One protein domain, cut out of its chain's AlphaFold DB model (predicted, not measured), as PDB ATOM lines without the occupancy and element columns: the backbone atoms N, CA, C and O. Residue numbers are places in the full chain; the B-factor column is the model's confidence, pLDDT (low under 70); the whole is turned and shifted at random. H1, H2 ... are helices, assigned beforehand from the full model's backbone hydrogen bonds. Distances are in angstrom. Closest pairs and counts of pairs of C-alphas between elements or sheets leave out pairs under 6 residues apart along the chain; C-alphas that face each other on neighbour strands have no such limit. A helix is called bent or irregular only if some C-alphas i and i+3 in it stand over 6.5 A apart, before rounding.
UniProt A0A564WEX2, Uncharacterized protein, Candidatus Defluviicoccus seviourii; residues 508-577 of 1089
ATOM      1  N   GLU A 508     -20.818  32.838  21.091       76.38
ATOM      2  CA  GLU A 508     -20.743  34.278  20.839       76.38
ATOM      3  C   GLU A 508     -19.507  34.628  20.001       76.38
ATOM      4  O   GLU A 508     -19.633  35.343  19.011       76.38
ATOM      5  N   ARG A 509     -18.323  34.078  20.316       76.50
ATOM      6  CA  ARG A 509     -17.093  34.282  19.520       76.50
ATOM      7  C   ARG A 509     -17.194  33.713  18.103       76.50
ATOM      8  O   ARG A 509     -16.727  34.347  17.154       76.50
ATOM      9  N   GLU A 510     -17.781  32.532  17.944       82.88
ATOM     10  CA  GLU A 510     -18.004  31.905  16.636       82.88
ATOM     11  C   GLU A 510     -19.002  32.717  15.800       82.88
ATOM     12  O   GLU A 510     -18.743  33.003  14.627       82.88
ATOM     13  N   GLN A 511     -20.095  33.172  16.418       81.56
ATOM     14  CA  GLN A 511     -21.090  34.027  15.778       81.56
ATOM     15  C   GLN A 511     -20.505  35.395  15.399       81.56
ATOM     16  O   GLN A 511     -20.707  35.844  14.272       81.56
ATOM     17  N   LEU A 512     -19.720  36.025  16.279       82.38
ATOM     18  CA  LEU A 512     -18.984  37.264  15.998       82.38
ATOM     19  C   LEU A 512     -18.034  37.094  14.807       82.38
ATOM     20  O   LEU A 512     -18.019  37.927  13.903       82.38
ATOM     21  N   THR A 513     -17.297  35.982  14.756       84.62
ATOM     22  CA  THR A 513     -16.383  35.672  13.644       84.62
ATOM     23  C   THR A 513     -17.137  35.493  12.324       84.62
ATOM     24  O   THR A 513     -16.666  35.933  11.273       84.62
ATOM     25  N   LYS A 514     -18.316  34.860  12.359       86.81
ATOM     26  CA  LYS A 514     -19.179  34.692  11.185       86.81
ATOM     27  C   LYS A 514     -19.746  36.031  10.706       86.81
ATOM     28  O   LYS A 514     -19.616  36.339   9.524       86.81
ATOM     29  N   ASN A 515     -20.300  36.829  11.619       86.75
ATOM     30  CA  ASN A 515     -20.841  38.157  11.325       86.75
ATOM     31  C   ASN A 515     -19.756  39.073  10.743       86.75
ATOM     32  O   ASN A 515     -19.990  39.749   9.746       86.75
ATOM     33  N   LYS A 516     -18.536  39.029  11.296       88.31
ATOM     34  CA  LYS A 516     -17.391  39.780  10.771       88.31
ATOM     35  C   LYS A 516     -17.101  39.443   9.306       88.31
ATOM     36  O   LYS A 516     -17.006  40.354   8.491       88.31
ATOM     37  N   LYS A 517     -17.016  38.156   8.949       88.12
ATOM     38  CA  LYS A 517     -16.788  37.730   7.552       88.12
ATOM     39  C   LYS A 517     -17.906  38.180   6.612       88.12
ATOM     40  O   LYS A 517     -17.644  38.521   5.465       88.12
ATOM     41  N   GLU A 518     -19.153  38.167   7.078       89.69
ATOM     42  CA  GLU A 518     -20.290  38.634   6.282       89.69
ATOM     43  C   GLU A 518     -20.232  40.148   6.024       89.69
ATOM     44  O   GLU A 518     -20.473  40.588   4.900       89.69
ATOM     45  N   LEU A 519     -19.833  40.936   7.026       90.19
ATOM     46  CA  LEU A 519     -19.628  42.378   6.877       90.19
ATOM     47  C   LEU A 519     -18.415  42.713   5.997       90.19
ATOM     48  O   LEU A 519     -18.493  43.654   5.213       90.19
ATOM     49  N   GLU A 520     -17.329  41.930   6.054       90.00
ATOM     50  CA  GLU A 520     -16.172  42.077   5.152       90.00
ATOM     51  C   GLU A 520     -16.588  41.934   3.675       90.00
ATOM     52  O   GLU A 520     -16.138  42.704   2.828       90.00
ATOM     53  N   LEU A 521     -17.505  41.011   3.359       90.62
ATOM     54  CA  LEU A 521     -18.036  40.833   1.998       90.62
ATOM     55  C   LEU A 521     -18.931  41.997   1.543       90.62
ATOM     56  O   LEU A 521     -19.027  42.270   0.347       90.62
ATOM     57  N   ARG A 522     -19.582  42.683   2.487       92.19
ATOM     58  CA  ARG A 522     -20.514  43.798   2.246       92.19
ATOM     59  C   ARG A 522     -19.874  45.169   2.483       92.19
ATOM     60  O   ARG A 522     -20.561  46.188   2.419       92.19
ATOM     61  N   ILE A 523     -18.562  45.223   2.726       92.12
ATOM     62  CA  ILE A 523     -17.875  46.417   3.235       92.12
ATOM     63  C   ILE A 523     -18.018  47.643   2.328       92.12
ATOM     64  O   ILE A 523     -18.138  48.764   2.817       92.12
ATOM     65  N   GLN A 524     -18.064  47.444   1.007       91.38
ATOM     66  CA  GLN A 524     -18.281  48.547   0.075       91.38
ATOM     67  C   GLN A 524     -19.726  49.064   0.132       91.38
ATOM     68  O   GLN A 524     -19.934  50.272   0.096       91.38
ATOM     69  N   GLY A 525     -20.707  48.172   0.306       90.19
ATOM     70  CA  GLY A 525     -22.110  48.547   0.484       90.19
ATOM     71  C   GLY A 525     -22.369  49.287   1.798       90.19
ATOM     72  O   GLY A 525     -23.167  50.223   1.815       90.19
ATOM     73  N   LEU A 526     -21.635  48.938   2.863       92.25
ATOM     74  CA  LEU A 526     -21.595  49.709   4.111       92.25
ATOM     75  C   LEU A 526     -21.018  51.111   3.861       92.25
ATOM     76  O   LEU A 526     -21.658  52.100   4.193       92.25
ATOM     77  N   ARG A 527     -19.851  51.203   3.205       92.88
ATOM     78  CA  ARG A 527     -19.141  52.471   2.943       92.88
ATOM     79  C   ARG A 527     -19.893  53.436   2.028       92.88
ATOM     80  O   ARG A 527     -19.740  54.651   2.160       92.88
ATOM     81  N   ASP A 528     -20.654  52.919   1.072       91.19
ATOM     82  CA  ASP A 528     -21.438  53.720   0.125       91.19
ATOM     83  C   ASP A 528     -22.900  53.894   0.547       91.19
ATOM     84  O   ASP A 528     -23.656  54.562  -0.152       91.19
ATOM     85  N   ALA A 529     -23.275  53.347   1.707       91.06
ATOM     86  CA  ALA A 529     -24.623  53.389   2.261       91.06
ATOM     87  C   ALA A 529     -25.710  52.755   1.378       91.06
ATOM     88  O   ALA A 529     -26.881  53.123   1.459       91.06
ATOM     89  N   THR A 530     -25.333  51.777   0.548       91.38
ATOM     90  CA  THR A 530     -26.259  51.045  -0.330       91.38
ATOM     91  C   THR A 530     -26.808  49.761   0.300       91.38
ATOM     92  O   THR A 530     -27.819  49.255  -0.175       91.38
ATOM     93  N   ASP A 531     -26.163  49.213   1.341       90.94
ATOM     94  CA  ASP A 531     -26.661  48.054   2.109       90.94
ATOM     95  C   ASP A 531     -27.295  48.528   3.431       90.94
ATOM     96  O   ASP A 531     -26.633  48.622   4.468       90.94
ATOM     97  N   PHE A 532     -28.582  48.890   3.366       90.62
ATOM     98  CA  PHE A 532     -29.339  49.417   4.507       90.62
ATOM     99  C   PHE A 532     -29.436  48.415   5.661       90.62
ATOM    100  O   PHE A 532     -29.216  48.796   6.808       90.62
ATOM    101  N   ASP A 533     -29.731  47.146   5.369       90.31
ATOM    102  CA  ASP A 533     -29.932  46.122   6.398       90.31
ATOM    103  C   ASP A 533     -28.645  45.886   7.194       90.31
ATOM    104  O   ASP A 533     -28.678  45.781   8.422       90.31
ATOM    105  N   ALA A 534     -27.492  45.869   6.515       90.12
ATOM    106  CA  ALA A 534     -26.204  45.731   7.181       90.12
ATOM    107  C   ALA A 534     -25.854  46.965   8.035       90.12
ATOM    108  O   ALA A 534     -25.317  46.810   9.135       90.12
ATOM    109  N   LEU A 535     -26.187  48.180   7.579       90.62
ATOM    110  CA  LEU A 535     -26.005  49.411   8.359       90.62
ATOM    111  C   LEU A 535     -26.926  49.469   9.588       90.62
ATOM    112  O   LEU A 535     -26.457  49.778  10.684       90.62
ATOM    113  N   ALA A 536     -28.208  49.130   9.424       90.00
ATOM    114  CA  ALA A 536     -29.190  49.052  10.505       90.00
ATOM    115  C   ALA A 536     -28.773  48.031  11.570       90.00
ATOM    116  O   ALA A 536     -28.775  48.332  12.763       90.00
ATOM    117  N   TRP A 537     -28.320  46.853  11.137       90.19
ATOM    118  CA  TRP A 537     -27.811  45.829  12.039       90.19
ATOM    119  C   TRP A 537     -26.575  46.305  12.814       90.19
ATOM    120  O   TRP A 537     -26.498  46.109  14.027       90.19
ATOM    121  N   CYS A 538     -25.621  46.972  12.150       89.69
ATOM    122  CA  CYS A 538     -24.438  47.526  12.818       89.69
ATOM    123  C   CYS A 538     -24.812  48.573  13.876       89.69
ATOM    124  O   CYS A 538     -24.228  48.570  14.960       89.69
ATOM    125  N   TYR A 539     -25.802  49.424  13.592       88.56
ATOM    126  CA  TYR A 539     -26.331  50.387  14.559       88.56
ATOM    127  C   TYR A 539     -26.918  49.687  15.796       88.56
ATOM    128  O   TYR A 539     -26.558  50.019  16.923       88.56
ATOM    129  N   GLU A 540     -27.735  48.643  15.625       86.62
ATOM    130  CA  GLU A 540     -28.249  47.858  16.760       86.62
ATOM    131  C   GLU A 540     -27.118  47.240  17.599       86.62
ATOM    132  O   GLU A 540     -27.166  47.273  18.831       86.62
ATOM    133  N   GLN A 541     -26.059  46.731  16.955       84.81
ATOM    134  CA  GLN A 541     -24.897  46.188  17.668       84.81
ATOM    135  C   GLN A 541     -24.132  47.257  18.462       84.81
ATOM    136  O   GLN A 541     -23.615  46.958  19.542       84.81
ATOM    137  N   MET A 542     -24.076  48.505  17.987       83.12
ATOM    138  CA  MET A 542     -23.464  49.613  18.735       83.12
ATOM    139  C   MET A 542     -24.189  49.879  20.063       83.12
ATOM    140  O   MET A 542     -23.536  50.207  21.056       83.12
ATOM    141  N   HIS A 543     -25.506  49.668  20.117       76.31
ATOM    142  CA  HIS A 543     -26.335  49.962  21.292       76.31
ATOM    143  C   HIS A 543     -26.712  48.732  22.140       76.31
ATOM    144  O   HIS A 543     -27.365  48.868  23.175       76.31
ATOM    145  N   HIS A 544     -26.267  47.528  21.765       70.56
ATOM    146  CA  HIS A 544     -26.620  46.279  22.454       70.56
ATOM    147  C   HIS A 544     -25.862  46.028  23.781       70.56
ATOM    148  O   HIS A 544     -26.331  45.251  24.619       70.56
ATOM    149  N   SER A 545     -24.700  46.663  24.004       61.09
ATOM    150  CA  SER A 545     -23.831  46.443  25.178       61.09
ATOM    151  C   SER A 545     -24.109  47.428  26.325       61.09
ATOM    152  O   SER A 545     -24.042  48.638  26.143       61.09
ATOM    153  N   ARG A 546     -24.337  46.917  27.549       50.56
ATOM    154  CA  ARG A 546     -24.530  47.735  28.772       50.56
ATOM    155  C   ARG A 546     -23.228  48.218  29.435       50.56
ATOM    156  O   ARG A 546     -23.305  49.010  30.368       50.56
ATOM    157  N   ARG A 547     -22.057  47.698  29.034       51.84
ATOM    158  CA  ARG A 547     -20.756  48.006  29.674       51.84
ATOM    159  C   ARG A 547     -19.913  49.034  28.917       51.84
ATOM    160  O   ARG A 547     -19.245  49.811  29.574       51.84
ATOM    161  N   ASP A 548     -19.974  49.021  27.586       57.06
ATOM    162  CA  ASP A 548     -19.280  49.951  26.676       57.06
ATOM    163  C   ASP A 548     -20.153  50.146  25.418       57.06
ATOM    164  O   ASP A 548     -19.965  49.428  24.429       57.06
ATOM    165  N   PRO A 549     -21.183  51.010  25.459       62.84
ATOM    166  CA  PRO A 549     -22.005  51.317  24.290       62.84
ATOM    167  C   PRO A 549     -21.253  52.213  23.288       62.84
ATOM    168  O   PRO A 549     -20.427  53.038  23.676       62.84
ATOM    169  N   GLY A 550     -21.572  52.084  21.997       72.19
ATOM    170  CA  GLY A 550     -21.102  52.978  20.934       72.19
ATOM    171  C   GLY A 550     -19.958  52.430  20.072       72.19
ATOM    172  O   GLY A 550     -19.806  51.223  19.870       72.19
ATOM    173  N   TRP A 551     -19.153  53.341  19.518       79.00
ATOM    174  CA  TRP A 551     -18.162  53.054  18.468       79.00
ATOM    175  C   TRP A 551     -17.082  52.038  18.856       79.00
ATOM    176  O   TRP A 551     -16.649  51.210  18.048       79.00
ATOM    177  N   THR A 552     -16.653  52.087  20.115       78.50
ATOM    178  CA  THR A 552     -15.632  51.196  20.673       78.50
ATOM    179  C   THR A 552     -16.069  49.736  20.627       78.50
ATOM    180  O   THR A 552     -15.225  48.865  20.417       78.50
ATOM    181  N   ASN A 553     -17.375  49.469  20.737       82.00
ATOM    182  CA  ASN A 553     -17.942  48.129  20.635       82.00
ATOM    183  C   ASN A 553     -17.751  47.559  19.224       82.00
ATOM    184  O   ASN A 553     -17.170  46.490  19.048       82.00
ATOM    185  N   LEU A 554     -18.157  48.330  18.211       85.31
ATOM    186  CA  LEU A 554     -18.071  47.930  16.808       85.31
ATOM    187  C   LEU A 554     -16.609  47.703  16.381       85.31
ATOM    188  O   LEU A 554     -16.286  46.699  15.746       85.31
ATOM    189  N   GLN A 555     -15.704  48.602  16.784       86.50
ATOM    190  CA  GLN A 555     -14.278  48.484  16.478       86.50
ATOM    191  C   GLN A 555     -13.613  47.300  17.197       86.50
ATOM    192  O   GLN A 555     -12.765  46.634  16.599       86.50
ATOM    193  N   ARG A 556     -13.979  47.015  18.454       83.81
ATOM    194  CA  ARG A 556     -13.464  45.865  19.216       83.81
ATOM    195  C   ARG A 556     -13.909  44.539  18.600       83.81
ATOM    196  O   ARG A 556     -13.093  43.629  18.466       83.81
ATOM    197  N   ASP A 557     -15.181  44.450  18.227       84.75
ATOM    198  CA  ASP A 557     -15.826  43.193  17.848       84.75
ATOM    199  C   ASP A 557     -15.617  42.851  16.360       84.75
ATOM    200  O   ASP A 557     -15.391  41.689  16.012       84.75
ATOM    201  N   PHE A 558     -15.611  43.857  15.477       87.19
ATOM    202  CA  PHE A 558     -15.510  43.665  14.022       87.19
ATOM    203  C   PHE A 558     -14.219  44.228  13.409       87.19
ATOM    204  O   PHE A 558     -13.859  43.867  12.289       87.19
ATOM    205  N   GLY A 559     -13.448  45.018  14.157       88.50
ATOM    206  CA  GLY A 559     -12.186  45.605  13.708       88.50
ATOM    207  C   GLY A 559     -12.334  47.003  13.088       88.50
ATOM    208  O   GLY A 559     -13.438  47.448  12.772       88.50
ATOM    209  N   PRO A 560     -11.209  47.717  12.899       89.62
ATOM    210  CA  PRO A 560     -11.217  49.124  12.498       89.62
ATOM    211  C   PRO A 560     -11.730  49.355  11.074       89.62
ATOM    212  O   PRO A 560     -12.336  50.384  10.820       89.62
ATOM    213  N   GLU A 561     -11.525  48.416  10.147       91.44
ATOM    214  CA  GLU A 561     -11.873  48.620   8.735       91.44
ATOM    215  C   GLU A 561     -13.390  48.609   8.489       91.44
ATOM    216  O   GLU A 561     -13.913  49.514   7.835       91.44
ATOM    217  N   ILE A 562     -14.102  47.630   9.065       90.69
ATOM    218  CA  ILE A 562     -15.572  47.582   9.047       90.69
ATOM    219  C   ILE A 562     -16.133  48.793   9.779       90.69
ATOM    220  O   ILE A 562     -17.046  49.433   9.267       90.69
ATOM    221  N   ALA A 563     -15.558  49.141  10.936       90.50
ATOM    222  CA  ALA A 563     -15.971  50.327  11.660       90.50
ATOM    223  C   ALA A 563     -15.851  51.568  10.762       90.50
ATOM    224  O   ALA A 563     -16.851  52.210  10.477       90.50
ATOM    225  N   THR A 564     -14.690  51.869  10.181       90.75
ATOM    226  CA  THR A 564     -14.552  53.015   9.263       90.75
ATOM    227  C   THR A 564     -15.550  52.978   8.097       90.75
ATOM    228  O   THR A 564     -16.135  54.011   7.780       90.75
ATOM    229  N   ALA A 565     -15.809  51.809   7.500       92.06
ATOM    230  CA  ALA A 565     -16.809  51.675   6.438       92.06
ATOM    231  C   ALA A 565     -18.232  52.024   6.912       92.06
ATOM    232  O   ALA A 565     -18.924  52.772   6.229       92.06
ATOM    233  N   VAL A 566     -18.652  51.555   8.092       92.12
ATOM    234  CA  VAL A 566     -19.947  51.918   8.696       92.12
ATOM    235  C   VAL A 566     -20.023  53.427   8.967       92.12
ATOM    236  O   VAL A 566     -21.036  54.049   8.657       92.12
ATOM    237  N   ARG A 567     -18.933  54.040   9.455       90.69
ATOM    238  CA  ARG A 567     -18.855  55.490   9.737       90.69
ATOM    239  C   ARG A 567     -19.094  56.321   8.484       90.69
ATOM    240  O   ARG A 567     -19.875  57.270   8.491       90.69
ATOM    241  N   ASP A 568     -18.397  55.972   7.407       91.88
ATOM    242  CA  ASP A 568     -18.524  56.654   6.121       91.88
ATOM    243  C   ASP A 568     -19.900  56.408   5.489       91.88
ATOM    244  O   ASP A 568     -20.462  57.316   4.873       91.88
ATOM    245  N   GLY A 569     -20.464  55.218   5.716       93.31
ATOM    246  CA  GLY A 569     -21.839  54.870   5.384       93.31
ATOM    247  C   GLY A 569     -22.855  55.804   6.032       93.31
ATOM    248  O   GLY A 569     -23.602  56.474   5.323       93.31
ATOM    249  N   PHE A 570     -22.854  55.928   7.362       92.94
ATOM    250  CA  PHE A 570     -23.779  56.824   8.073       92.94
ATOM    251  C   PHE A 570     -23.676  58.272   7.572       92.94
ATOM    252  O   PHE A 570     -24.693  58.883   7.239       92.94
ATOM    253  N   LYS A 571     -22.455  58.800   7.384       91.56
ATOM    254  CA  LYS A 571     -22.228  60.162   6.852       91.56
ATOM    255  C   LYS A 571     -22.801  60.393   5.444       91.56
ATOM    256  O   LYS A 571     -23.076  61.540   5.085       91.56
ATOM    257  N   LYS A 572     -22.954  59.343   4.628       92.31
ATOM    258  CA  LYS A 572     -23.587  59.416   3.298       92.31
ATOM    259  C   LYS A 572     -25.091  59.150   3.349       92.31
ATOM    260  O   LYS A 572     -25.830  59.750   2.569       92.31
ATOM    261  N   PHE A 573     -25.538  58.280   4.255       93.75
ATOM    262  CA  PHE A 573     -26.903  57.758   4.300       93.75
ATOM    263  C   PHE A 573     -27.967  58.858   4.373       93.75
ATOM    264  O   PHE A 573     -28.944  58.811   3.628       93.75
ATOM    265  N   TRP A 574     -27.750  59.891   5.194       92.06
ATOM    266  CA  TRP A 574     -28.732  60.962   5.394       92.06
ATOM    267  C   TRP A 574     -29.051  61.780   4.129       92.06
ATOM    268  O   TRP A 574     -30.092  62.425   4.069       92.06
ATOM    269  N   ARG A 575     -28.183  61.747   3.105       90.06
ATOM    270  CA  ARG A 575     -28.446  62.369   1.794       90.06
ATOM    271  C   ARG A 575     -29.204  61.453   0.834       90.06
ATOM    272  O   ARG A 575     -29.825  61.933  -0.107       90.06
ATOM    273  N   LEU A 576     -29.119  60.139   1.035       89.69
ATOM    274  CA  LEU A 576     -29.767  59.137   0.181       89.69
ATOM    275  C   LEU A 576     -31.212  58.875   0.606       89.69
ATOM    276  O   LEU A 576     -32.058  58.547  -0.225       89.69
ATOM    277  N   TRP A 577     -31.490  59.015   1.899       89.94
ATOM    278  CA  TRP A 577     -32.808  58.835   2.486       89.94
ATOM    279  C   TRP A 577     -33.124  60.030   3.382       89.94
ATOM    280  O   TRP A 577     -32.264  60.469   4.137       89.94
TER     281      TRP A 577
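What this domain is: This is residues 508 to 577 of the 1089 residues of an uncharacterized protein of Candidatus Defluviicoccus seviourii (UniProt A0A564WEX2). Three helices, H3, H4 and H5, cross at steep angles and touch one another as a three-sided core; short H2 packs on H5, and H1 runs past one side of this group. The printed part has 70 residues with five named helices, H1 to H5 in chain order, and no named strand; its class is all helix. It is compact, with a radius of gyration of the C-alphas of 11.4 A and spans of 33 by 24 by 18 A.

Where its parts are: H5, residues 560 to 576, is the longest helix, 24.4 A from C-alpha 560 at (-11.217, 49.124, 12.498) to C-alpha 576 at (-29.767, 59.137, 0.181). It has a kink of 26 degrees near residue 570 and is only just irregular: C-alphas 571 and 574 are 6.7 A apart. H3, residues 532 to 543, measures 17.1 A, and H4, residues 551 to 558, 10.7 A. H2 is residues 523 to 527. H1, residues 508 to 521, measures 20.1 A and begins at C-alpha 508, (-20.743, 34.278, 20.839).

How they stand to each other: H5 touches H2, closest at the C-alphas of Arg 527 and Ala 565, 4.3 A. With residues 566 to 570 alone it touches H3, at Leu 535 and Val 566, C-alphas 6.6 A apart, a steep tilt of 61 degrees, opposite ways. H3 touches H4 at the C-alphas of Met 542 and Leu 554, 6.0 A. H1 and H4 only just touch, with 3 pairs of C-alphas within 8 A, the closest Lys 516 and Phe 558, about perpendicular at 87 degrees. H2 and H4 are apart. Every O i to N i+4 pair is within hydrogen-bond range in H1, H2, H3 and H4; in H5, 10 of 13.

The domain as a whole: The farthest C-alphas, Glu 510 and Arg 575, are 35.5 A apart. The printed part has no cut, and no link is long. Residues 545 to 549 have pLDDT under 70.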